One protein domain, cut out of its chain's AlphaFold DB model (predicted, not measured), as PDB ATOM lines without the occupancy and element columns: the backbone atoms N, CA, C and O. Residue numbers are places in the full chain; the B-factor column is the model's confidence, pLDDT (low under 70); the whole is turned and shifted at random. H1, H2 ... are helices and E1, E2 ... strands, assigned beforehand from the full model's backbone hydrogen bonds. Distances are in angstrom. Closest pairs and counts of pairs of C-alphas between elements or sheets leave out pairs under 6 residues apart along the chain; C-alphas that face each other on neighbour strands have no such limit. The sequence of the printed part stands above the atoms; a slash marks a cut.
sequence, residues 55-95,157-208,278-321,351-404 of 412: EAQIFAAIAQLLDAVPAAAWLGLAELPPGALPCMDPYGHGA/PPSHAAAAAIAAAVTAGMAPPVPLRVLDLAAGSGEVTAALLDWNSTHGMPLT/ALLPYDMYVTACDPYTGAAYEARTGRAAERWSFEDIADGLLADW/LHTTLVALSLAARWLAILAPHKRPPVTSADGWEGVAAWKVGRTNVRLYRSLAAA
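What this domain is: This is residues 55 to 95, 157 to 208, 278 to 321 and 351 to 404 of the 412 residues of an uncharacterized protein of Gonium pectorale (UniProt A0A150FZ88). What does the model look like? Two sheets, E3-E5-E4 and the two-stranded E1-E2, come near each other at E3 and E1, and the crossing helices H1 and H4 pack on each other between them, H1 over the larger sheet and H4 over the smaller. H3 lies far out by the beginning of E1, H5 lies near residue 194 of H4, and H6 packs on H7 at one end of the larger sheet. What is it made of? The printed part has 191 residues, of mixed class, with seven named helices and five named strands in the order H1 H2 H3 E1 H4 E2 H5 H6 H7 E3 E4 E5; E3-E5-E4 is antiparallel, E1-E2 parallel. It is compact, with a radius of gyration of the C-alphas of 16.7 A and spans of 43 by 41 by 34 A.

How they stand to each other: Where does the first helix stand? H1, residues 55 to 68, is on the sheet of E3, residues 364 to 369, E5, residues 393 to 400, and E4, residues 382 to 390, at a height over the sheet of 9.1 A; their closest C-alphas are those of Gln 57 and Val 390, 5.9 A apart. H1 touches H4, residues 191 to 203, at a steep tilt of 44 degrees, the same way; the closest C-alphas are those of Phe 59 and Ala 195, 5.1 A apart. What follows along the printed part? H2, residues 71 to 74, is close to but not clearly touching H3, residues 160 to 171, with the C-alphas of Ala 72 and Ala 163 closest at 7.0 A. E1, residues 178 to 185, and E2, residues 282 to 289, are parallel neighbours, with N 182 and O 285 within hydrogen-bond range at 2.8 A; the closest C-alphas of H4 and E2 are those of Thr 193 and Val 286, 6.8 A apart. H5, residues 294 to 301, is close to but not clearly touching H4, with the C-alphas of Ala 194 and Thr 301 closest at 6.6 A. What surrounds the larger sheet? H6, residues 310 to 314, touches H7, residues 351 to 361, the C-alphas of Ala 314 and Thr 354 being closest at 4.2 A. With H1 on one face and H7 on the other, the sheet makes three layers, helices on both faces of a sheet; the closest C-alphas of H7 and E5 are those of Ser 359 and Ser 400, 5.0 A apart. What do the backbones show? E5 is antiparallel to E3, with N 367 and O 396 at 2.8 A, and to E4, its hairpin partner, with N 395 and O 388 at 2.8 A, both within hydrogen-bond range. In H1, H3, H4, H5, H6 and H7 every O i to N i+4 pair is within hydrogen-bond range; H2 is too short for such a pair.

Where its parts are: Where do the elements begin and end? H1 begins at C-alpha 55, (178.250, 208.431, 174.354), and E5 ends at C-alpha 400, (181.898, 204.496, 200.356). How long are the longer ones? From first to last C-alpha, H1 measures 19.9 A, H3 16.4 A, H4 18.0 A and H7 15.3 A. E1 measures 22.2 A, E2 22.1 A, E3 16.2 A, E4 22.3 A and E5 22.2 A; E4 bends by 61 degrees at residue 385.

The domain as a whole: How large is it, and where is it cut? The two C-alphas farthest apart are those of His 93 and Met 174, 49.0 A. Residues 96 to 156, 209 to 277 and 322 to 350 are not printed, and the C-alphas across these cuts are 34.4 A, 16.7 A and 19.2 A apart. Which link is long, and where is confidence low? Of the links printed whole, E3 to E4 is long, with 12 residues. The mean pLDDT of the printed part is 87.2; 19 residues are under 70, among them 90 to 95 and 204 to 208.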
ATOM      1  N   GLU A  55     178.076 207.032 173.945       94.44
ATOM      2  CA  GLU A  55     178.250 208.431 174.354       94.44
ATOM      3  C   GLU A  55     176.929 209.136 174.696       94.44
ATOM      4  O   GLU A  55     176.775 209.651 175.801       94.44
ATOM      5  N   ALA A  56     175.937 209.102 173.802       95.50
ATOM      6  CA  ALA A  56     174.655 209.768 174.043       95.50
ATOM      7  C   ALA A  56     173.941 209.248 175.308       95.50
ATOM      8  O   ALA A  56     173.295 210.009 176.027       95.50
ATOM      9  N   GLN A  57     174.077 207.951 175.606       95.81
ATOM     10  CA  GLN A  57     173.512 207.348 176.815       95.81
ATOM     11  C   GLN A  57     174.309 207.735 178.065       95.81
ATOM     12  O   GLN A  57     173.713 207.912 179.122       95.81
ATOM     13  N   ILE A  58     175.631 207.896 177.948       95.88
ATOM     14  CA  ILE A  58     176.501 208.374 179.032       95.88
ATOM     15  C   ILE A  58     176.147 209.815 179.402       95.88
ATOM     16  O   ILE A  58     175.951 210.095 180.581       95.88
ATOM     17  N   PHE A  59     175.973 210.703 178.420       96.50
ATOM     18  CA  PHE A  59     175.545 212.085 178.665       96.50
ATOM     19  C   PHE A  59     174.214 212.143 179.421       96.50
ATOM     20  O   PHE A  59     174.114 212.784 180.466       96.50
ATOM     21  N   ALA A  60     173.208 211.409 178.937       95.75
ATOM     22  CA  ALA A  60     171.907 211.341 179.596       95.75
ATOM     23  C   ALA A  60     171.996 210.735 181.011       95.75
ATOM     24  O   ALA A  60     171.324 211.213 181.923       95.75
ATOM     25  N   ALA A  61     172.835 209.715 181.213       96.06
ATOM     26  CA  ALA A  61     173.060 209.100 182.518       96.06
ATOM     27  C   ALA A  61     173.709 210.058 183.526       96.06
ATOM     28  O   ALA A  61     173.254 210.125 184.667       96.06
ATOM     29  N   ILE A  62     174.734 210.809 183.113       96.19
ATOM     30  CA  ILE A  62     175.406 211.798 183.967       96.19
ATOM     31  C   ILE A  62     174.449 212.932 184.338       96.19
ATOM     32  O   ILE A  62     174.344 213.261 185.517       96.19
ATOM     33  N   ALA A  63     173.693 213.469 183.375       94.19
ATOM     34  CA  ALA A  63     172.696 214.502 183.653       94.19
ATOM     35  C   ALA A  63     171.636 214.012 184.656       94.19
ATOM     36  O   ALA A  63     171.414 214.650 185.681       94.19
ATOM     37  N   GLN A  64     171.052 212.827 184.428       93.31
ATOM     38  CA  GLN A  64     170.084 212.237 185.361       93.31
ATOM     39  C   GLN A  64     170.674 212.016 186.758       93.31
ATOM     40  O   GLN A  64     169.997 212.277 187.749       93.31
ATOM     41  N   LEU A  65     171.921 211.542 186.849       93.75
ATOM     42  CA  LEU A  65     172.602 211.318 188.123       93.75
ATOM     43  C   LEU A  65     172.757 212.629 188.909       93.75
ATOM     44  O   LEU A  65     172.426 212.676 190.096       93.75
ATOM     45  N   LEU A  66     173.239 213.688 188.258       91.75
ATOM     46  CA  LEU A  66     173.489 214.978 188.902       91.75
ATOM     47  C   LEU A  66     172.196 215.729 189.245       91.75
ATOM     48  O   LEU A  66     172.123 216.356 190.299       91.75
ATOM     49  N   ASP A  67     171.148 215.596 188.431       89.56
ATOM     50  CA  ASP A  67     169.828 216.188 188.694       89.56
ATOM     51  C   ASP A  67     169.055 215.483 189.817       89.56
ATOM     52  O   ASP A  67     168.103 216.032 190.391       89.56
ATOM     53  N   ALA A  68     169.377 214.219 190.084       89.19
ATOM     54  CA  ALA A  68     168.664 213.409 191.059       89.19
ATOM     55  C   ALA A  68     169.340 213.415 192.442       89.19
ATOM     56  O   ALA A  68     168.658 213.251 193.454       89.19
ATOM     57  N   VAL A  69     170.646 213.686 192.507       89.12
ATOM     58  CA  VAL A  69     171.394 213.796 193.766       89.12
ATOM     59  C   VAL A  69     171.643 215.267 194.125       89.12
ATOM     60  O   VAL A  69     172.342 215.967 193.394       89.12
ATOM     61  N   PRO A  70     171.137 215.758 195.273       87.12
ATOM     62  CA  PRO A  70     171.390 217.128 195.708       87.12
ATOM     63  C   PRO A  70     172.889 217.419 195.865       87.12
ATOM     64  O   PRO A  70     173.621 216.611 196.435       87.12
ATOM     65  N   ALA A  71     173.335 218.619 195.476       84.81
ATOM     66  CA  ALA A  71     174.730 219.055 195.631       84.81
ATOM     67  C   ALA A  71     175.271 218.872 197.061       84.81
ATOM     68  O   ALA A  71     176.410 218.458 197.248       84.81
ATOM     69  N   ALA A  72     174.435 219.103 198.079       83.62
ATOM     70  CA  ALA A  72     174.812 218.890 199.475       83.62
ATOM     71  C   ALA A  72     175.231 217.437 199.773       83.62
ATOM     72  O   ALA A  72     176.119 217.225 200.595       83.62
ATOM     73  N   ALA A  73     174.644 216.446 199.094       89.00
ATOM     74  CA  ALA A  73     175.020 215.042 199.250       89.00
ATOM     75  C   ALA A  73     176.360 214.724 198.569       89.00
ATOM     76  O   ALA A  73     177.195 214.026 199.150       89.00
ATOM     77  N   TRP A  74     176.613 215.292 197.384       88.06
ATOM     78  CA  TRP A  74     177.907 215.175 196.699       88.06
ATOM     79  C   TRP A  74     179.051 215.761 197.521       88.06
ATOM     80  O   TRP A  74     180.087 215.123 197.686       88.06
ATOM     81  N   LEU A  75     178.827 216.944 198.093       85.88
ATOM     82  CA  LEU A  75     179.790 217.663 198.931       85.88
ATOM     83  C   LEU A  75     179.910 217.086 200.348       85.88
ATOM     84  O   LEU A  75     180.696 217.567 201.158       85.88
ATOM     85  N   GLY A  76     179.104 216.074 200.664       84.44
ATOM     86  CA  GLY A  76     179.091 215.425 201.960       84.44
ATOM     87  C   GLY A  76     178.583 216.270 203.121       84.44
ATOM     88  O   GLY A  76     178.835 215.934 204.276       84.44
ATOM     89  N   LEU A  77     177.848 217.333 202.805       82.31
ATOM     90  CA  LEU A  77     177.190 218.217 203.757       82.31
ATOM     91  C   LEU A  77     175.851 217.642 204.239       82.31
ATOM     92  O   LEU A  77     175.389 218.003 205.313       82.31
ATOM     93  N   ALA A  78     175.222 216.760 203.462       85.31
ATOM     94  CA  ALA A  78     173.978 216.090 203.827       85.31
ATOM     95  C   ALA A  78     173.998 214.615 203.414       85.31
ATOM     96  O   ALA A  78     174.713 214.221 202.493       85.31
ATOM     97  N   GLU A  79     173.170 213.804 204.067       87.19
ATOM     98  CA  GLU A  79     172.881 212.457 203.582       87.19
ATOM     99  C   GLU A  79     171.897 212.499 202.412       87.19
ATOM    100  O   GLU A  79     171.058 213.401 202.303       87.19
ATOM    101  N   LEU A  80     172.008 211.514 201.520       87.44
ATOM    102  CA  LEU A  80     171.054 211.365 200.432       87.44
ATOM    103  C   LEU A  80     169.688 210.976 201.024       87.44
ATOM    104  O   LEU A  80     169.617 209.987 201.758       87.44
ATOM    105  N   PRO A  81     168.599 211.706 200.718       85.50
ATOM    106  CA  PRO A  81     167.287 211.349 201.230       85.50
ATOM    107  C   PRO A  81     166.880 209.950 200.744       85.50
ATOM    108  O   PRO A  81     167.049 209.649 199.555       85.50
ATOM    109  N   PRO A  82     166.310 209.097 201.613       84.31
ATOM    110  CA  PRO A  82     165.777 207.815 201.177       84.31
ATOM    111  C   PRO A  82     164.704 208.043 200.102       84.31
ATOM    112  O   PRO A  82     163.820 208.883 200.261       84.31
ATOM    113  N   GLY A  83     164.808 207.319 198.986       85.56
ATOM    114  CA  GLY A  83     163.891 207.449 197.848       85.56
ATOM    115  C   GLY A  83     164.165 208.623 196.896       85.56
ATOM    116  O   GLY A  83     163.393 208.814 195.961       85.56
ATOM    117  N   ALA A  84     165.247 209.393 197.079       84.69
ATOM    118  CA  ALA A  84     165.635 210.443 196.123       84.69
ATOM    119  C   ALA A  84     166.033 209.886 194.743       84.69
ATOM    120  O   ALA A  84     165.919 210.581 193.734       84.69
ATOM    121  N   LEU A  85     166.492 208.634 194.708       88.06
ATOM    122  CA  LEU A  85     166.892 207.920 193.502       88.06
ATOM    123  C   LEU A  85     166.023 206.675 193.292       88.06
ATOM    124  O   LEU A  85     165.498 206.133 194.270       88.06
ATOM    125  N   PRO A  86     165.902 206.185 192.041       83.00
ATOM    126  CA  PRO A  86     165.310 204.881 191.771       83.00
ATOM    127  C   PRO A  86     165.974 203.813 192.644       83.00
ATOM    128  O   PRO A  86     167.205 203.696 192.663       83.00
ATOM    129  N   CYS A  87     165.160 203.066 193.393       77.62
ATOM    130  CA  CYS A  87     165.645 202.016 194.281       77.62
ATOM    131  C   CYS A  87     166.475 201.004 193.484       77.62
ATOM    132  O   CYS A  87     166.075 200.580 192.398       77.62
ATOM    133  N   MET A  88     167.628 200.616 194.029       72.44
ATOM    134  CA  MET A  88     168.405 199.518 193.477       72.44
ATOM    135  C   MET A  88     167.582 198.233 193.633       72.44
ATOM    136  O   MET A  88     167.352 197.795 194.754       72.44
ATOM    137  N   ASP A  89     167.143 197.621 192.532       73.12
ATOM    138  CA  ASP A  89     166.788 196.201 192.539       73.12
ATOM    139  C   ASP A  89     168.095 195.419 192.321       73.12
ATOM    140  O   ASP A  89     168.568 195.334 191.181       73.12
ATOM    141  N   PRO A  90     168.736 194.895 193.384       55.56
ATOM    142  CA  PRO A  90     170.046 194.255 193.281       55.56
ATOM    143  C   PRO A  90     170.032 192.999 192.398       55.56
ATOM    144  O   PRO A  90     171.094 192.571 191.944       55.56
ATOM    145  N   TYR A  91     168.853 192.440 192.111       59.88
ATOM    146  CA  TYR A  91     168.688 191.242 191.288       59.88
ATOM    147  C   TYR A  91     168.088 191.533 189.910       59.88
ATOM    148  O   TYR A  91     167.995 190.633 189.077       59.88
ATOM    149  N   GLY A  92     167.764 192.798 189.620       56.03
ATOM    150  CA  GLY A  92     167.296 193.234 188.307       56.03
ATOM    151  C   GLY A  92     166.046 192.499 187.826       56.03
ATOM    152  O   GLY A  92     165.851 192.376 186.618       56.03
ATOM    153  N   HIS A  93     165.212 192.009 188.743       59.78
ATOM    154  CA  HIS A  93     163.966 191.340 188.391       59.78
ATOM    155  C   HIS A  93     162.915 192.329 187.865       59.78
ATOM    156  O   HIS A  93     162.019 191.923 187.131       59.78
ATOM    157  N   GLY A  94     163.048 193.626 188.159       51.91
ATOM    158  CA  GLY A  94     162.093 194.647 187.722       51.91
ATOM    159  C   GLY A  94     162.304 195.258 186.328       51.91
ATOM    160  O   GLY A  94     161.352 195.808 185.783       51.91
ATOM    161  N   ALA A  95     163.507 195.206 185.737       50.88
ATOM    162  CA  ALA A  95     163.815 195.980 184.517       50.88
ATOM    163  C   ALA A  95     163.866 195.159 183.216       50.88
ATOM    164  O   ALA A  95     163.637 195.716 182.145       50.88
ATOM    165  N   PRO A 157     177.888 213.002 211.536       55.62
ATOM    166  CA  PRO A 157     177.777 213.868 210.367       55.62
ATOM    167  C   PRO A 157     177.205 215.247 210.749       55.62
ATOM    168  O   PRO A 157     176.444 215.354 211.720       55.62
ATOM    169  N   PRO A 158     177.539 216.312 209.995       58.97
ATOM    170  CA  PRO A 158     176.980 217.636 210.231       58.97
ATOM    171  C   PRO A 158     175.449 217.589 210.163       58.97
ATOM    172  O   PRO A 158     174.861 216.930 209.306       58.97
ATOM    173  N   SER A 159     174.783 218.299 211.075       70.56
ATOM    174  CA  SER A 159     173.324 218.418 211.034       70.56
ATOM    175  C   SER A 159     172.878 219.126 209.747       70.56
ATOM    176  O   SER A 159     173.608 219.955 209.199       70.56
ATOM    177  N   HIS A 160     171.645 218.877 209.290       69.62
ATOM    178  CA  HIS A 160     171.054 219.600 208.151       69.62
ATOM    179  C   HIS A 160     171.171 221.135 208.283       69.62
ATOM    180  O   HIS A 160     171.295 221.832 207.277       69.62
ATOM    181  N   ALA A 161     171.177 221.661 209.514       72.38
ATOM    182  CA  ALA A 161     171.375 223.081 209.787       72.38
ATOM    183  C   ALA A 161     172.794 223.566 209.435       72.38
ATOM    184  O   ALA A 161     172.937 224.644 208.865       72.38
ATOM    185  N   ALA A 162     173.833 222.772 209.708       72.31
ATOM    186  CA  ALA A 162     175.212 223.112 209.349       72.31
ATOM    187  C   ALA A 162     175.417 223.115 207.825       72.31
ATOM    188  O   ALA A 162     176.028 224.034 207.286       72.31
ATOM    189  N   ALA A 163     174.828 222.146 207.119       69.06
ATOM    190  CA  ALA A 163     174.824 222.109 205.656       69.06
ATOM    191  C   ALA A 163     174.180 223.365 205.051       69.06
ATOM    192  O   ALA A 163     174.735 223.983 204.143       69.06
ATOM    193  N   ALA A 164     173.022 223.763 205.589       74.81
ATOM    194  CA  ALA A 164     172.311 224.967 205.177       74.81
ATOM    195  C   ALA A 164     173.085 226.255 205.515       74.81
ATOM    196  O   ALA A 164     173.044 227.209 204.743       74.81
ATOM    197  N   ALA A 165     173.819 226.283 206.629       78.94
ATOM    198  CA  ALA A 165     174.662 227.418 206.999       78.94
ATOM    199  C   ALA A 165     175.865 227.572 206.059       78.94
ATOM    200  O   ALA A 165     176.128 228.677 205.595       78.94
ATOM    201  N   ILE A 166     176.550 226.473 205.718       74.12
ATOM    202  CA  ILE A 166     177.642 226.478 204.729       74.12
ATOM    203  C   ILE A 166     177.103 226.936 203.378       74.12
ATOM    204  O   ILE A 166     177.667 227.834 202.765       74.12
ATOM    205  N   ALA A 167     175.967 226.385 202.952       71.44
ATOM    206  CA  ALA A 167     175.286 226.805 201.737       71.44
ATOM    207  C   ALA A 167     175.030 228.314 201.701       71.44
ATOM    208  O   ALA A 167     175.427 228.988 200.753       71.44
ATOM    209  N   ALA A 168     174.414 228.844 202.758       76.31
ATOM    210  CA  ALA A 168     174.113 230.261 202.879       76.31
ATOM    211  C   ALA A 168     175.388 231.118 202.889       76.31
ATOM    212  O   ALA A 168     175.427 232.136 202.203       76.31
ATOM    213  N   ALA A 169     176.435 230.697 203.605       78.75
ATOM    214  CA  ALA A 169     177.708 231.408 203.670       78.75
ATOM    215  C   ALA A 169     178.407 231.461 202.304       78.75
ATOM    216  O   ALA A 169     178.861 232.528 201.895       78.75
ATOM    217  N   VAL A 170     178.448 230.347 201.567       74.56
ATOM    218  CA  VAL A 170     179.041 230.308 200.223       74.56
ATOM    219  C   VAL A 170     178.211 231.149 199.246       74.56
ATOM    220  O   VAL A 170     178.765 231.956 198.504       74.56
ATOM    221  N   THR A 171     176.876 231.046 199.274       72.44
ATOM    222  CA  THR A 171     175.991 231.881 198.438       72.44
ATOM    223  C   THR A 171     176.116 233.373 198.757       72.44
ATOM    224  O   THR A 171     176.038 234.196 197.848       72.44
ATOM    225  N   ALA A 172     176.346 233.734 200.020       78.06
ATOM    226  CA  ALA A 172     176.577 235.112 200.446       78.06
ATOM    227  C   ALA A 172     178.006 235.618 200.155       78.06
ATOM    228  O   ALA A 172     178.315 236.764 200.474       78.06
ATOM    229  N   GLY A 173     178.889 234.786 199.585       78.50
ATOM    230  CA  GLY A 173     180.300 235.121 199.366       78.50
ATOM    231  C   GLY A 173     181.119 235.237 200.658       78.50
ATOM    232  O   GLY A 173     182.218 235.781 200.641       78.50
ATOM    233  N   MET A 174     180.588 234.742 201.780       81.06
ATOM    234  CA  MET A 174     181.253 234.730 203.088       81.06
ATOM    235  C   MET A 174     182.188 233.527 203.263       81.06
ATOM    236  O   MET A 174     183.028 233.534 204.157       81.06
ATOM    237  N   ALA A 175     182.041 232.500 202.426       79.75
ATOM    238  CA  ALA A 175     182.910 231.330 202.381       79.75
ATOM    239  C   ALA A 175     183.312 231.029 200.927       79.75
ATOM    240  O   ALA A 175     182.521 231.293 200.014       79.75
ATOM    241  N   PRO A 176     184.520 230.486 200.686       78.25
ATOM    242  CA  PRO A 176     184.917 230.065 199.348       78.25
ATOM    243  C   PRO A 176     184.016 228.922 198.844       78.25
ATOM    244  O   PRO A 176     183.488 228.160 199.661       78.25
ATOM    245  N   PRO A 177     183.857 228.765 197.516       80.25
ATOM    246  CA  PRO A 177     183.171 227.617 196.932       80.25
ATOM    247  C   PRO A 177     183.743 226.302 197.456       80.25
ATOM    248  O   PRO A 177     184.959 226.146 197.597       80.25
ATOM    249  N   VAL A 178     182.871 225.333 197.732       82.06
ATOM    250  CA  VAL A 178     183.327 224.006 198.156       82.06
ATOM    251  C   VAL A 178     183.839 223.268 196.915       82.06
ATOM    252  O   VAL A 178     183.093 223.151 195.945       82.06
ATOM    253  N   PRO A 179     185.081 222.760 196.887       86.12
ATOM    254  CA  PRO A 179     185.582 222.057 195.713       86.12
ATOM    255  C   PRO A 179     184.881 220.699 195.562       86.12
ATOM    256  O   PRO A 179     184.981 219.844 196.443       86.12
ATOM    257  N   LEU A 180     184.224 220.470 194.423       89.19
ATOM    258  CA  LEU A 180     183.704 219.162 194.031       89.19
ATOM    259  C   LEU A 180     184.737 218.463 193.148       89.19
ATOM    260  O   LEU A 180     185.005 218.889 192.027       89.19
ATOM    261  N   ARG A 181     185.325 217.380 193.650       91.06
ATOM    262  CA  ARG A 181     186.359 216.626 192.933       91.06
ATOM    263  C   ARG A 181     185.747 215.405 192.275       91.06
ATOM    264  O   ARG A 181     185.024 214.654 192.922       91.06
ATOM    265  N   VAL A 182     186.079 215.200 191.009       95.12
ATOM    266  CA  VAL A 182     185.640 214.047 190.232       95.12
ATOM    267  C   VAL A 182     186.861 213.344 189.656       95.12
ATOM    268  O   VAL A 182     187.700 213.975 189.012       95.12
ATOM    269  N   LEU A 183     186.948 212.039 189.899       96.38
ATOM    270  CA  LEU A 183     187.919 211.148 189.275       96.38
ATOM    271  C   LEU A 183     187.207 210.360 188.167       96.38
ATOM    272  O   LEU A 183     186.377 209.500 188.454       96.38
ATOM    273  N   ASP A 184     187.497 210.690 186.910       96.88
ATOM    274  CA  ASP A 184     186.941 210.051 185.712       96.88
ATOM    275  C   ASP A 184     187.856 208.888 185.289       96.88
ATOM    276  O   ASP A 184     188.891 209.090 184.651       96.88
ATOM    277  N   LEU A 185     187.530 207.671 185.735       95.75
ATOM    278  CA  LEU A 185     188.317 206.462 185.470       95.75
ATOM    279  C   LEU A 185     187.885 205.783 184.176       95.75
ATOM    280  O   LEU A 185     186.691 205.643 183.921       95.75
ATOM    281  N   ALA A 186     188.863 205.268 183.424       92.50
ATOM    282  CA  ALA A 186     188.637 204.745 182.076       92.50
ATOM    283  C   ALA A 186     187.908 205.789 181.217       92.50
ATOM    284  O   ALA A 186     186.898 205.501 180.571       92.50
ATOM    285  N   ALA A 187     188.433 207.019 181.267       93.31
ATOM    286  CA  ALA A 187     187.800 208.207 180.711       93.31
ATOM    287  C   ALA A 187     187.525 208.106 179.204       93.31
ATOM    288  O   ALA A 187     186.732 208.889 178.676       93.31
ATOM    289  N   GLY A 188     188.156 207.159 178.497       93.19
ATOM    290  CA  GLY A 188     187.893 206.928 177.088       93.19
ATOM    291  C   GLY A 188     188.212 208.173 176.266       93.19
ATOM    292  O   GLY A 188     189.242 208.824 176.436       93.19
ATOM    293  N   SER A 189     187.294 208.559 175.380       94.31
ATOM    294  CA  SER A 189     187.481 209.797 174.619       94.31
ATOM    295  C   SER A 189     187.123 211.055 175.417       94.31
ATOM    296  O   SER A 189     187.253 212.153 174.890       94.31
ATOM    297  N   GLY A 190     186.709 210.924 176.682       96.75
ATOM    298  CA  GLY A 190     186.337 212.025 177.570       96.75
ATOM    299  C   GLY A 190     184.840 212.316 177.598       96.75
ATOM    300  O   GLY A 190     184.448 213.451 177.858       96.75
ATOM    301  N   GLU A 191     183.992 211.325 177.313       96.94
ATOM    302  CA  GLU A 191     182.534 211.474 177.286       96.94
ATOM    303  C   GLU A 191     181.976 211.914 178.645       96.94
ATOM    304  O   GLU A 191     181.144 212.816 178.701       96.94
ATOM    305  N   VAL A 192     182.454 211.310 179.738       97.44
ATOM    306  CA  VAL A 192     182.025 211.650 181.103       97.44
ATOM    307  C   VAL A 192     182.494 213.052 181.469       97.44
ATOM    308  O   VAL A 192     181.666 213.884 181.829       97.44
ATOM    309  N   THR A 193     183.785 213.360 181.299       97.50
ATOM    310  CA  THR A 193     184.304 214.725 181.480       97.50
ATOM    311  C   THR A 193     183.489 215.757 180.690       97.50
ATOM    312  O   THR A 193     183.094 216.780 181.246       97.50
ATOM    313  N   ALA A 194     183.211 215.509 179.408       96.94
ATOM    314  CA  ALA A 194     182.446 216.435 178.577       96.94
ATOM    315  C   ALA A 194     181.007 216.616 179.090       96.94
ATOM    316  O   ALA A 194     180.545 217.750 179.181       96.94
ATOM    317  N   ALA A 195     180.333 215.533 179.491       96.62
ATOM    318  CA  ALA A 195     178.991 215.590 180.071       96.62
ATOM    319  C   ALA A 195     178.957 216.358 181.404       96.62
ATOM    320  O   ALA A 195     178.047 217.148 181.636       96.62
ATOM    321  N   LEU A 196     179.964 216.168 182.263       95.50
ATOM    322  CA  LEU A 196     180.109 216.901 183.524       95.50
ATOM    323  C   LEU A 196     180.288 218.404 183.286       95.50
ATOM    324  O   LEU A 196     179.638 219.211 183.945       95.50
ATOM    325  N   LEU A 197     181.156 218.783 182.341       93.81
ATOM    326  CA  LEU A 197     181.410 220.187 182.008       93.81
ATOM    327  C   LEU A 197     180.185 220.855 181.370       93.81
ATOM    328  O   LEU A 197     179.869 221.989 181.724       93.81
ATOM    329  N   ASP A 198     179.486 220.156 180.475       94.25
ATOM    330  CA  ASP A 198     178.249 220.635 179.852       94.25
ATOM    331  C   ASP A 198     177.145 220.847 180.898       94.25
ATOM    332  O   ASP A 198     176.583 221.944 181.010       94.25
ATOM    333  N   TRP A 199     176.915 219.851 181.759       93.06
ATOM    334  CA  TRP A 199     175.959 219.966 182.857       93.06
ATOM    335  C   TRP A 199     176.339 221.103 183.818       93.06
ATOM    336  O   TRP A 199     175.501 221.938 184.148       93.06
ATOM    337  N   ASN A 200     177.616 221.222 184.197       90.31
ATOM    338  CA  ASN A 200     178.082 222.309 185.059       90.31
ATOM    339  C   ASN A 200     177.930 223.691 184.402       90.31
ATOM    340  O   ASN A 200     177.684 224.668 185.099       90.31
ATOM    341  N   SER A 201     178.039 223.804 183.076       88.94
ATOM    342  CA  SER A 201     177.831 225.078 182.371       88.94
ATOM    343  C   SER A 201     176.362 225.514 182.323       88.94
ATOM    344  O   SER A 201     176.071 226.708 182.288       88.94
ATOM    345  N   THR A 202     175.438 224.550 182.340       87.88
ATOM    346  CA  THR A 202     173.988 224.786 182.280       87.88
ATOM    347  C   THR A 202     173.360 224.952 183.663       87.88
ATOM    348  O   THR A 202     172.352 225.646 183.797       87.88
ATOM    349  N   HIS A 203     173.965 224.349 184.687       83.06
ATOM    350  CA  HIS A 203     173.448 224.310 186.054       83.06
ATOM    351  C   HIS A 203     174.275 225.161 187.026       83.06
ATOM    352  O   HIS A 203     173.732 225.727 187.974       83.06
ATOM    353  N   GLY A 204     175.580 225.296 186.799       69.31
ATOM    354  CA  GLY A 204     176.456 226.103 187.636       69.31
ATOM    355  C   GLY A 204     176.004 227.561 187.659       69.31
ATOM    356  O   GLY A 204     175.884 228.215 186.624       69.31
ATOM    357  N   MET A 205     175.770 228.092 188.859       58.59
ATOM    358  CA  MET A 205     175.614 229.533 189.028       58.59
ATOM    359  C   MET A 205     176.961 230.178 188.681       58.59
ATOM    360  O   MET A 205     177.971 229.779 189.268       58.59
ATOM    361  N   PRO A 206     177.031 231.165 187.770       52.22
ATOM    362  CA  PRO A 206     178.264 231.902 187.544       52.22
ATOM    363  C   PRO A 206     178.609 232.681 188.819       52.22
ATOM    364  O   PRO A 206     178.168 233.813 189.014       52.22
ATOM    365  N   LEU A 207     179.418 232.072 189.690       52.16
ATOM    366  CA  LEU A 207     180.020 232.692 190.877       52.16
ATOM    367  C   LEU A 207     180.687 234.030 190.528       52.16
ATOM    368  O   LEU A 207     180.651 234.993 191.294       52.16
ATOM    369  N   THR A 208     181.230 234.115 189.315       48.50
ATOM    370  CA  THR A 208     181.901 235.297 188.783       48.50
ATOM    371  C   THR A 208     180.954 236.452 188.461       48.50
ATOM    372  O   THR A 208     181.384 237.596 188.555       48.50
ATOM    373  N   ALA A 278     168.600 224.814 194.762       53.44
ATOM    374  CA  ALA A 278     169.612 225.853 194.878       53.44
ATOM    375  C   ALA A 278     170.984 225.174 194.829       53.44
ATOM    376  O   ALA A 278     171.365 224.458 195.758       53.44
ATOM    377  N   LEU A 279     171.668 225.307 193.693       58.25
ATOM    378  CA  LEU A 279     172.962 224.688 193.502       58.25
ATOM    379  C   LEU A 279     173.922 225.441 194.398       58.25
ATOM    380  O   LEU A 279     174.091 226.656 194.284       58.25
ATOM    381  N   LEU A 280     174.488 224.702 195.345       61.78
ATOM    382  CA  LEU A 280     175.583 225.200 196.151       61.78
ATOM    383  C   LEU A 280     176.673 225.670 195.194       61.78
ATOM    384  O   LEU A 280     176.952 224.953 194.231       61.78
ATOM    385  N   PRO A 281     177.281 226.840 195.413       73.88
ATOM    386  CA  PRO A 281     178.401 227.236 194.591       73.88
ATOM    387  C   PRO A 281     179.563 226.287 194.901       73.88
ATOM    388  O   PRO A 281     180.139 226.322 195.989       73.88
ATOM    389  N   TYR A 282     179.852 225.380 193.976       81.12
ATOM    390  CA  TYR A 282     181.013 224.506 194.037       81.12
ATOM    391  C   TYR A 282     181.892 224.759 192.823       81.12
ATOM    392  O   TYR A 282     181.404 225.081 191.738       81.12
ATOM    393  N   ASP A 283     183.189 224.554 193.010       84.31
ATOM    394  CA  ASP A 283     184.142 224.521 191.910       84.31
ATOM    395  C   ASP A 283     184.387 223.057 191.540       84.31
ATOM    396  O   ASP A 283     184.906 222.283 192.348       84.31
ATOM    397  N   MET A 284     183.962 222.657 190.339       89.88
ATOM    398  CA  MET A 284     184.120 221.285 189.859       89.88
ATOM    399  C   MET A 284     185.512 221.073 189.251       89.88
ATOM    400  O   MET A 284     185.879 221.711 188.263       89.88
ATOM    401  N   TYR A 285     186.255 220.114 189.798       91.62
ATOM    402  CA  TYR A 285     187.570 219.698 189.316       91.62
ATOM    403  C   TYR A 285     187.515 218.246 188.850       91.62
ATOM    404  O   TYR A 285     187.336 217.339 189.660       91.62
ATOM    405  N   VAL A 286     187.702 218.028 187.548       94.56
ATOM    406  CA  VAL A 286     187.742 216.686 186.954       94.56
ATOM    407  C   VAL A 286     189.194 216.291 186.692       94.56
ATOM    408  O   VAL A 286     189.900 216.985 185.960       94.56
ATOM    409  N   THR A 287     189.633 215.184 187.294       95.62
ATOM    410  CA  THR A 287     190.869 214.472 186.938       95.62
ATOM    411  C   THR A 287     190.471 213.220 186.177       95.62
ATOM    412  O   THR A 287     189.749 212.391 186.722       95.62
ATOM    413  N   ALA A 288     190.913 213.083 184.933       96.44
ATOM    414  CA  ALA A 288     190.652 211.892 184.134       96.44
ATOM    415  C   ALA A 288     191.860 210.965 184.111       96.44
ATOM    416  O   ALA A 288     192.998 211.435 184.093       96.44
ATOM    417  N   CYS A 289     191.605 209.661 184.072       95.94
ATOM    418  CA  CYS A 289     192.630 208.631 184.010       95.94
ATOM    419  C   CYS A 289     192.280 207.608 182.931       95.94
ATOM    420  O   CYS A 289     191.234 206.958 182.993       95.94
ATOM    421  N   ASP A 290     193.170 207.453 181.955       94.38
ATOM    422  CA  ASP A 290     193.085 206.385 180.966       94.38
ATOM    423  C   ASP A 290     194.475 206.103 180.356       94.38
ATOM    424  O   ASP A 290     195.053 206.972 179.684       94.38
ATOM    425  N   PRO A 291     195.040 204.895 180.538       92.38
ATOM    426  CA  PRO A 291     196.362 204.576 180.006       92.38
ATOM    427  C   PRO A 291     196.371 204.499 178.469       92.38
ATOM    428  O   PRO A 291     197.413 204.703 177.841       92.38
ATOM    429  N   TYR A 292     195.219 204.276 177.840       92.94
ATOM    430  CA  TYR A 292     195.091 203.867 176.445       92.94
ATOM    431  C   TYR A 292     194.561 204.962 175.521       92.94
ATOM    432  O   TYR A 292     195.022 205.089 174.385       92.94
ATOM    433  N   THR A 293     193.619 205.775 175.990       95.81
ATOM    434  CA  THR A 293     192.853 206.705 175.141       95.81
ATOM    435  C   THR A 293     193.157 208.182 175.402       95.81
ATOM    436  O   THR A 293     192.549 209.051 174.781       95.81
ATOM    437  N   GLY A 294     194.178 208.493 176.212       95.12
ATOM    438  CA  GLY A 294     194.509 209.872 176.598       95.12
ATOM    439  C   GLY A 294     194.689 210.873 175.443       95.12
ATOM    440  O   GLY A 294     194.383 212.046 175.612       95.12
ATOM    441  N   ALA A 295     195.108 210.433 174.249       94.94
ATOM    442  CA  ALA A 295     195.195 211.316 173.078       94.94
ATOM    443  C   ALA A 295     193.813 211.699 172.507       94.94
ATOM    444  O   ALA A 295     193.613 212.845 172.113       94.94
ATOM    445  N   ALA A 296     192.856 210.762 172.480       96.06
ATOM    446  CA  ALA A 296     191.474 211.064 172.097       96.06
ATOM    447  C   ALA A 296     190.811 211.967 173.144       96.06
ATOM    448  O   ALA A 296     190.162 212.949 172.781       96.06
ATOM    449  N   TYR A 297     191.042 211.673 174.429       97.69
ATOM    450  CA  TYR A 297     190.601 212.502 175.547       97.69
ATOM    451  C   TYR A 297     191.077 213.955 175.417       97.69
ATOM    452  O   TYR A 297     190.270 214.884 175.482       97.69
ATOM    453  N   GLU A 298     192.376 214.165 175.192       97.25
ATOM    454  CA  GLU A 298     192.967 215.500 175.073       97.25
ATOM    455  C   GLU A 298     192.448 216.251 173.849       97.25
ATOM    456  O   GLU A 298     192.052 217.412 173.962       97.25
ATOM    457  N   ALA A 299     192.356 215.577 172.700       96.69
ATOM    458  CA  ALA A 299     191.805 216.169 171.485       96.69
ATOM    459  C   ALA A 299     190.355 216.650 171.667       96.69
ATOM    460  O   ALA A 299     189.965 217.661 171.082       96.69
ATOM    461  N   ARG A 300     189.556 215.937 172.471       96.31
ATOM    462  CA  ARG A 300     188.146 216.261 172.713       96.31
ATOM    463  C   ARG A 300     187.956 217.331 173.785       96.31
ATOM    464  O   ARG A 300     187.137 218.229 173.614       96.31
ATOM    465  N   THR A 301     188.655 217.205 174.907       96.75
ATOM    466  CA  THR A 301     188.395 218.008 176.115       96.75
ATOM    467  C   THR A 301     189.342 219.198 176.266       96.75
ATOM    468  O   THR A 301     189.082 220.083 177.082       96.75
ATOM    469  N   GLY A 302     190.452 219.219 175.518       96.62
ATOM    470  CA  GLY A 302     191.547 220.172 175.705       96.62
ATOM    471  C   GLY A 302     192.321 219.974 177.013       96.62
ATOM    472  O   GLY A 302     193.061 220.867 177.420       96.62
ATOM    473  N   ARG A 303     192.126 218.843 177.706       95.38
ATOM    474  CA  ARG A 303     192.758 218.510 178.990       95.38
ATOM    475  C   ARG A 303     193.572 217.231 178.847       95.38
ATOM    476  O   ARG A 303     193.159 216.315 178.150       95.38
ATOM    477  N   ALA A 304     194.702 217.133 179.538       96.12
ATOM    478  CA  ALA A 304     195.444 215.878 179.605       96.12
ATOM    479  C   ALA A 304     194.748 214.896 180.564       96.12
ATOM    480  O   ALA A 304     194.327 215.291 181.653       96.12
ATOM    481  N   ALA A 305     194.661 213.624 180.171       95.94
ATOM    482  CA  ALA A 305     194.328 212.532 181.082       95.94
ATOM    483  C   ALA A 305     195.607 211.944 181.685       95.94
ATOM    484  O   ALA A 305     196.613 211.758 180.993       95.94
ATOM    485  N   GLU A 306     195.546 211.607 182.967       95.62
ATOM    486  CA  GLU A 306     196.571 210.818 183.634       95.62
ATOM    487  C   GLU A 306     196.635 209.414 183.019       95.62
ATOM    488  O   GLU A 306     195.627 208.842 182.598       95.62
ATOM    489  N   ARG A 307     197.830 208.823 182.979       94.75
ATOM    490  CA  ARG A 307     198.055 207.490 182.386       94.75
ATOM    491  C   ARG A 307     197.918 206.351 183.397       94.75
ATOM    492  O   ARG A 307     198.526 205.304 183.217       94.75
ATOM    493  N   TRP A 308     197.149 206.570 184.460       94.62
ATOM    494  CA  TRP A 308     196.987 205.608 185.547       94.62
ATOM    495  C   TRP A 308     196.105 204.443 185.106       94.62
ATOM    496  O   TRP A 308     195.009 204.643 184.580       94.62
ATOM    497  N   SER A 309     196.590 203.231 185.337       93.25
ATOM    498  CA  SER A 309     195.843 201.985 185.189       93.25
ATOM    499  C   SER A 309     195.086 201.627 186.476       93.25
ATOM    500  O   SER A 309     195.285 202.228 187.536       93.25
ATOM    501  N   PHE A 310     194.207 200.624 186.405       93.00
ATOM    502  CA  PHE A 310     193.557 200.093 187.607       93.00
ATOM    503  C   PHE A 310     194.553 199.380 188.526       93.00
ATOM    504  O   PHE A 310     194.361 199.380 189.743       93.00
ATOM    505  N   GLU A 311     195.609 198.803 187.955       92.94
ATOM    506  CA  GLU A 311     196.730 198.206 188.669       92.94
ATOM    507  C   GLU A 311     197.492 199.259 189.471       92.94
ATOM    508  O   GLU A 311     197.710 199.045 190.657       92.94
ATOM    509  N   ASP A 312     197.791 200.419 188.877       93.75
ATOM    510  CA  ASP A 312     198.463 201.506 189.600       93.75
ATOM    511  C   ASP A 312     197.613 201.988 190.788       93.75
ATOM    512  O   ASP A 312     198.115 202.204 191.891       93.75
ATOM    513  N   ILE A 313     196.294 202.107 190.594       94.88
ATOM    514  CA  ILE A 313     195.357 202.459 191.671       94.88
ATOM    515  C   ILE A 313     195.347 201.377 192.759       94.88
ATOM    516  O   ILE A 313     195.384 201.708 193.944       94.88
ATOM    517  N   ALA A 314     195.325 200.097 192.376       93.81
ATOM    518  CA  ALA A 314     195.407 198.981 193.317       93.81
ATOM    519  C   ALA A 314     196.740 198.960 194.086       93.81
ATOM    520  O   ALA A 314     196.767 198.547 195.242       93.81
ATOM    521  N   ASP A 315     197.824 199.427 193.471       93.38
ATOM    522  CA  ASP A 315     199.150 199.539 194.086       93.38
ATOM    523  C   ASP A 315     199.301 200.795 194.969       93.38
ATOM    524  O   ASP A 315     200.375 201.046 195.516       93.38
ATOM    525  N   GLY A 316     198.216 201.551 195.176       93.25
ATOM    526  CA  GLY A 316     198.153 202.646 196.145       93.25
ATOM    527  C   GLY A 316     198.431 204.031 195.566       93.25
ATOM    528  O   GLY A 316     198.615 204.969 196.337       93.25
ATOM    529  N   LEU A 317     198.409 204.202 194.238       93.12
ATOM    530  CA  LEU A 317     198.698 205.489 193.589       93.12
ATOM    531  C   LEU A 317     197.803 206.649 194.072       93.12
ATOM    532  O   LEU A 317     198.201 207.810 194.008       93.12
ATOM    533  N   LEU A 318     196.604 206.351 194.579       92.12
ATOM    534  CA  LEU A 318     195.682 207.368 195.091       92.12
ATOM    535  C   LEU A 318     196.002 207.864 196.509       92.12
ATOM    536  O   LEU A 318     195.382 208.833 196.937       92.12
ATOM    537  N   ALA A 319     196.936 207.240 197.235       87.44
ATOM    538  CA  ALA A 319     197.263 207.639 198.609       87.44
ATOM    539  C   ALA A 319     197.750 209.097 198.691       87.44
ATOM    540  O   ALA A 319     197.354 209.828 199.594       87.44
ATOM    541  N   ASP A 320     198.524 209.523 197.690       80.69
ATOM    542  CA  ASP A 320     199.059 210.881 197.567       80.69
ATOM    543  C   ASP A 320     198.271 211.723 196.555       80.69
ATOM    544  O   ASP A 320     198.771 212.734 196.047       80.69
ATOM    545  N   TRP A 321     197.050 211.306 196.193       83.94
ATOM    546  CA  TRP A 321     196.206 212.073 195.282       83.94
ATOM    547  C   TRP A 321     195.656 213.314 195.990       83.94
ATOM    548  O   TRP A 321     194.487 213.413 196.365       83.94
ATOM    549  N   LEU A 351     190.832 193.777 191.066       92.00
ATOM    550  CA  LEU A 351     189.590 194.556 191.079       92.00
ATOM    551  C   LEU A 351     189.171 194.915 192.509       92.00
ATOM    552  O   LEU A 351     188.810 196.060 192.769       92.00
ATOM    553  N   HIS A 352     189.227 193.945 193.420       93.56
ATOM    554  CA  HIS A 352     188.899 194.170 194.824       93.56
ATOM    555  C   HIS A 352     189.812 195.240 195.438       93.56
ATOM    556  O   HIS A 352     189.322 196.220 195.991       93.56
ATOM    557  N   THR A 353     191.132 195.119 195.264       94.56
ATOM    558  CA  THR A 353     192.087 196.115 195.766       94.56
ATOM    559  C   THR A 353     191.870 197.497 195.142       94.56
ATOM    560  O   THR A 353     191.898 198.490 195.864       94.56
ATOM    561  N   THR A 354     191.580 197.584 193.837       95.25
ATOM    562  CA  THR A 354     191.211 198.847 193.179       95.25
ATOM    563  C   THR A 354     189.965 199.461 193.826       95.25
ATOM    564  O   THR A 354     189.967 200.646 194.145       95.25
ATOM    565  N   LEU A 355     188.903 198.677 194.045       96.38
ATOM    566  CA  LEU A 355     187.661 199.170 194.652       96.38
ATOM    567  C   LEU A 355     187.872 199.641 196.093       96.38
ATOM    568  O   LEU A 355     187.351 200.697 196.455       96.38
ATOM    569  N   VAL A 356     188.672 198.921 196.882       95.19
ATOM    570  CA  VAL A 356     189.036 199.331 198.245       95.19
ATOM    571  C   VAL A 356     189.830 200.638 198.216       95.19
ATOM    572  O   VAL A 356     189.470 201.571 198.932       95.19
ATOM    573  N   ALA A 357     190.843 200.761 197.351       94.62
ATOM    574  CA  ALA A 357     191.617 201.996 197.198       94.62
ATOM    575  C   ALA A 357     190.720 203.190 196.823       94.62
ATOM    576  O   ALA A 357     190.836 204.268 197.405       94.62
ATOM    577  N   LEU A 358     189.761 202.985 195.916       95.69
ATOM    578  CA  LEU A 358     188.775 204.007 195.564       95.69
ATOM    579  C   LEU A 358     187.849 204.358 196.730       95.69
ATOM    580  O   LEU A 358     187.513 205.526 196.891       95.69
ATOM    581  N   SER A 359     187.450 203.385 197.556       95.56
ATOM    582  CA  SER A 359     186.579 203.639 198.713       95.56
ATOM    583  C   SER A 359     187.260 204.529 199.756       95.56
ATOM    584  O   SER A 359     186.602 205.324 200.424       95.56
ATOM    585  N   LEU A 360     188.587 204.443 199.861       93.31
ATOM    586  CA  LEU A 360     189.387 205.285 200.745       93.31
ATOM    587  C   LEU A 360     189.572 206.698 200.175       93.31
ATOM    588  O   LEU A 360     189.624 207.661 200.936       93.31
ATOM    589  N   ALA A 361     189.649 206.828 198.848       92.56
ATOM    590  CA  ALA A 361     189.904 208.100 198.172       92.56
ATOM    591  C   ALA A 361     188.630 208.903 197.842       92.56
ATOM    592  O   ALA A 361     188.695 210.121 197.666       92.56
ATOM    593  N   ALA A 362     187.473 208.245 197.727       93.81
ATOM    594  CA  ALA A 362     186.237 208.858 197.255       93.81
ATOM    595  C   ALA A 362     185.027 208.482 198.117       93.81
ATOM    596  O   ALA A 362     184.855 207.344 198.545       93.81
ATOM    597  N   ARG A 363     184.125 209.452 198.313       93.69
ATOM    598  CA  ARG A 363     182.848 209.246 199.016       93.69
ATOM    599  C   ARG A 363     181.811 208.528 198.154       93.69
ATOM    600  O   ARG A 363     181.004 207.762 198.671       93.69
ATOM    601  N   TRP A 364     181.816 208.803 196.856       95.88
ATOM    602  CA  TRP A 364     180.830 208.299 195.909       95.88
ATOM    603  C   TRP A 364     181.527 207.607 194.744       95.88
ATOM    604  O   TRP A 364     182.542 208.096 194.254       95.88
ATOM    605  N   LEU A 365     180.945 206.507 194.276       97.00
ATOM    606  CA  LEU A 365     181.358 205.814 193.060       97.00
ATOM    607  C   LEU A 365     180.144 205.636 192.157       97.00
ATOM    608  O   LEU A 365     179.163 205.000 192.538       97.00
ATOM    609  N   ALA A 366     180.224 206.181 190.948       96.94
ATOM    610  CA  ALA A 366     179.251 205.938 189.896       96.94
ATOM    611  C   ALA A 366     179.866 205.003 188.849       96.94
ATOM    612  O   ALA A 366     180.925 205.292 188.300       96.94
ATOM    613  N   ILE A 367     179.198 203.886 188.560       96.62
ATOM    614  CA  ILE A 367     179.599 202.952 187.505       96.62
ATOM    615  C   ILE A 367     178.596 203.050 186.363       96.62
ATOM    616  O   ILE A 367     177.424 202.704 186.532       96.62
ATOM    617  N   LEU A 368     179.078 203.481 185.198       95.62
ATOM    618  CA  LEU A 368     178.320 203.558 183.954       95.62
ATOM    619  C   LEU A 368     178.850 202.482 183.006       95.62
ATOM    620  O   LEU A 368     179.960 202.595 182.493       95.62
ATOM    621  N   ALA A 369     178.083 201.415 182.787       92.62
ATOM    622  CA  ALA A 369     178.537 200.297 181.960       92.62
ATOM    623  C   ALA A 369     177.391 199.656 181.167       92.62
ATOM    624  O   ALA A 369     176.282 199.505 181.687       92.62
ATOM    625  N   PRO A 370     177.640 199.176 179.934       88.19
ATOM    626  CA  PRO A 370     176.623 198.472 179.155       88.19
ATOM    627  C   PRO A 370     176.236 197.112 179.763       88.19
ATOM    628  O   PRO A 370     175.231 196.518 179.388       88.19
ATOM    629  N   HIS A 371     177.015 196.611 180.726       86.75
ATOM    630  CA  HIS A 371     176.782 195.341 181.407       86.75
ATOM    631  C   HIS A 371     176.711 195.501 182.930       86.75
ATOM    632  O   HIS A 371     177.317 196.398 183.511       86.75
ATOM    633  N   LYS A 372     176.051 194.548 183.599       81.94
ATOM    634  CA  LYS A 372     175.865 194.522 185.064       81.94
ATOM    635  C   LYS A 372     177.130 194.145 185.867       81.94
ATOM    636  O   LYS A 372     177.073 194.033 187.085       81.94
ATOM    637  N   ARG A 373     178.273 193.912 185.212       82.19
ATOM    638  CA  ARG A 373     179.536 193.497 185.856       82.19
ATOM    639  C   ARG A 373     180.542 194.652 185.996       82.19
ATOM    640  O   ARG A 373     180.477 195.579 185.192       82.19
ATOM    641  N   PRO A 374     181.462 194.592 186.975       84.25
ATOM    642  CA  PRO A 374     181.485 193.637 188.089       84.25
ATOM    643  C   PRO A 374     180.390 193.941 189.132       84.25
ATOM    644  O   PRO A 374     179.903 195.076 189.174       84.25
ATOM    645  N   PRO A 375     179.948 192.950 189.931       86.81
ATOM    646  CA  PRO A 375     179.216 193.239 191.159       86.81
ATOM    647  C   PRO A 375     180.162 193.941 192.138       86.81
ATOM    648  O   PRO A 375     181.326 193.566 192.241       86.81
ATOM    649  N   VAL A 376     179.661 194.963 192.823       94.19
ATOM    650  CA  VAL A 376     180.385 195.678 193.879       94.19
ATOM    651  C   VAL A 376     179.587 195.487 195.157       94.19
ATOM    652  O   VAL A 376     178.365 195.660 195.148       94.19
ATOM    653  N   THR A 377     180.265 195.071 196.216       94.69
ATOM    654  CA  THR A 377     179.659 194.657 197.482       94.69
ATOM    655  C   THR A 377     180.242 195.443 198.655       94.69
ATOM    656  O   THR A 377     181.232 196.159 198.511       94.69
ATOM    657  N   SER A 378     179.669 195.263 199.846       95.25
ATOM    658  CA  SER A 378     180.208 195.852 201.078       95.25
ATOM    659  C   SER A 378     181.610 195.351 201.419       95.25
ATOM    660  O   SER A 378     182.377 196.096 202.022       95.25
ATOM    661  N   ALA A 379     181.978 194.138 200.988       93.25
ATOM    662  CA  ALA A 379     183.340 193.632 201.142       93.25
ATOM    663  C   ALA A 379     184.358 194.496 200.382       93.25
ATOM    664  O   ALA A 379     185.489 194.627 200.830       93.25
ATOM    665  N   ASP A 380     183.945 195.135 199.284       95.25
ATOM    666  CA  ASP A 380     184.783 196.027 198.478       95.25
ATOM    667  C   ASP A 380     184.846 197.463 199.034       95.25
ATOM    668  O   ASP A 380     185.432 198.341 198.402       95.25
ATOM    669  N   GLY A 381     184.224 197.725 200.192       96.06
ATOM    670  CA  GLY A 381     184.173 199.050 200.821       96.06
ATOM    671  C   GLY A 381     183.020 199.939 200.346       96.06
ATOM    672  O   GLY A 381     183.040 201.143 200.598       96.06
ATOM    673  N   TRP A 382     182.009 199.374 199.678       97.12
ATOM    674  CA  TRP A 382     180.938 200.137 199.031       97.12
ATOM    675  C   TRP A 382     179.538 199.650 199.406       97.12
ATOM    676  O   TRP A 382     179.254 198.456 199.455       97.12
ATOM    677  N   GLU A 383     178.619 200.590 199.580       95.12
ATOM    678  CA  GLU A 383     177.193 200.345 199.765       95.12
ATOM    679  C   GLU A 383     176.426 200.784 198.516       95.12
ATOM    680  O   GLU A 383     176.572 201.918 198.059       95.12
ATOM    681  N   GLY A 384     175.615 199.891 197.947       94.88
ATOM    682  CA  GLY A 384     174.761 200.217 196.803       94.88
ATOM    683  C   GLY A 384     173.640 201.173 197.203       94.88
ATOM    684  O   GLY A 384     172.862 200.870 198.102       94.88
ATOM    685  N   VAL A 385     173.548 202.315 196.521       94.62
ATOM    686  CA  VAL A 385     172.574 203.376 196.824       94.62
ATOM    687  C   VAL A 385     171.427 203.385 195.824       94.62
ATOM    688  O   VAL A 385     170.263 203.490 196.205       94.62
ATOM    689  N   ALA A 386     171.743 203.277 194.535       94.25
ATOM    690  CA  ALA A 386     170.752 203.297 193.469       94.25
ATOM    691  C   ALA A 386     171.263 202.575 192.226       94.25
ATOM    692  O   ALA A 386     172.470 202.538 191.967       94.25
ATOM    693  N   ALA A 387     170.339 202.053 191.422       93.44
ATOM    694  CA  ALA A 387     170.646 201.593 190.076       93.44
ATOM    695  C   ALA A 387     169.479 201.836 189.124       93.44
ATOM    696  O   ALA A 387     168.320 201.653 189.486       93.44
ATOM    697  N   TRP A 388     169.794 202.223 187.893       94.19
ATOM    698  CA  TRP A 388     168.820 202.380 186.817       94.19
ATOM    699  C   TRP A 388     169.487 202.179 185.453       94.19
ATOM    700  O   TRP A 388     170.702 201.991 185.354       94.19
ATOM    701  N   LYS A 389     168.689 202.182 184.384       93.81
ATOM    702  CA  LYS A 389     169.144 201.965 183.005       93.81
ATOM    703  C   LYS A 389     168.812 203.196 182.162       93.81
ATOM    704  O   LYS A 389     167.705 203.721 182.238       93.81
ATOM    705  N   VAL A 390     169.762 203.636 181.341       94.94
ATOM    706  CA  VAL A 390     169.594 204.700 180.344       94.94
ATOM    707  C   VAL A 390     169.943 204.120 178.978       94.94
ATOM    708  O   VAL A 390     171.111 203.942 178.631       94.94
ATOM    709  N   GLY A 391     168.919 203.756 178.204       94.06
ATOM    710  CA  GLY A 391     169.108 203.001 176.964       94.06
ATOM    711  C   GLY A 391     169.804 201.666 177.240       94.06
ATOM    712  O   GLY A 391     169.246 200.812 177.916       94.06
ATOM    713  N   ARG A 392     171.034 201.484 176.743       92.19
ATOM    714  CA  ARG A 392     171.848 200.275 176.983       92.19
ATOM    715  C   ARG A 392     172.830 200.409 178.149       92.19
ATOM    716  O   ARG A 392     173.496 199.435 178.480       92.19
ATOM    717  N   THR A 393     172.928 201.582 178.766       94.00
ATOM    718  CA  THR A 393     173.889 201.861 179.837       94.00
ATOM    719  C   THR A 393     173.236 201.646 181.195       94.00
ATOM    720  O   THR A 393     172.229 202.273 181.509       94.00
ATOM    721  N   ASN A 394     173.811 200.772 182.016       94.56
ATOM    722  CA  ASN A 394     173.443 200.621 183.420       94.56
ATOM    723  C   ASN A 394     174.199 201.668 184.235       94.56
ATOM    724  O   ASN A 394     175.419 201.782 184.102       94.56
ATOM    725  N   VAL A 395     173.482 202.385 185.090       95.56
ATOM    726  CA  VAL A 395     174.034 203.346 186.041       95.56
ATOM    727  C   VAL A 395     173.870 202.762 187.430       95.56
ATOM    728  O   VAL A 395     172.775 202.340 187.800       95.56
ATOM    729  N   ARG A 396     174.959 202.700 188.191       95.50
ATOM    730  CA  ARG A 396     174.958 202.230 189.579       95.50
ATOM    731  C   ARG A 396     175.706 203.231 190.434       95.50
ATOM    732  O   ARG A 396     176.845 203.561 190.116       95.50
ATOM    733  N   LEU A 397     175.060 203.704 191.490       96.06
ATOM    734  CA  LEU A 397     175.640 204.632 192.446       96.06
ATOM    735  C   LEU A 397     175.929 203.898 193.749       96.06
ATOM    736  O   LEU A 397     175.057 203.217 194.291       96.06
ATOM    737  N   TYR A 398     177.138 204.091 194.254       95.81
ATOM    738  CA  TYR A 398     177.614 203.533 195.505       95.81
ATOM    739  C   TYR A 398     178.107 204.640 196.430       95.81
ATOM    740  O   TYR A 398     178.685 205.633 195.978       95.81
ATOM    741  N   ARG A 399     177.911 204.437 197.731       95.00
ATOM    742  CA  ARG A 399     178.490 205.242 198.807       95.00
ATOM    743  C   ARG A 399     179.640 204.460 199.430       95.00
ATOM    744  O   ARG A 399     179.500 203.266 199.684       95.00
ATOM    745  N   SER A 400     180.774 205.112 199.655       95.81
ATOM    746  CA  SER A 400     181.898 204.496 200.356       95.81
ATOM    747  C   SER A 400     181.538 204.259 201.823       95.81
ATOM    748  O   SER A 400     180.947 205.120 202.473       95.81
ATOM    749  N   LEU A 401     181.920 203.093 202.338       94.56
ATOM    750  CA  LEU A 401     181.836 202.739 203.755       94.56
ATOM    751  C   LEU A 401     183.043 203.251 204.557       94.56
ATOM    752  O   LEU A 401     182.989 203.279 205.784       94.56
ATOM    753  N   ALA A 402     184.129 203.631 203.878       91.19
ATOM    754  CA  ALA A 402     185.375 204.066 204.502       91.19
ATOM    755  C   ALA A 402     185.524 205.594 204.556       91.19
ATOM    756  O   ALA A 402     186.196 206.120 205.444       91.19
ATOM    757  N   ALA A 403     184.900 206.317 203.625       80.00
ATOM    758  CA  ALA A 403     184.965 207.769 203.590       80.00
ATOM    759  C   ALA A 403     184.190 208.356 204.777       80.00
ATOM    760  O   ALA A 403     182.960 208.278 204.837       80.00
ATOM    761  N   ALA A 404     184.908 208.978 205.714       69.75
ATOM    762  CA  ALA A 404     184.278 209.763 206.767       69.75
ATOM    763  C   ALA A 404     183.395 210.862 206.140       69.75
ATOM    764  O   ALA A 404     183.733 211.383 205.067       69.75
TER     765      ALA A 404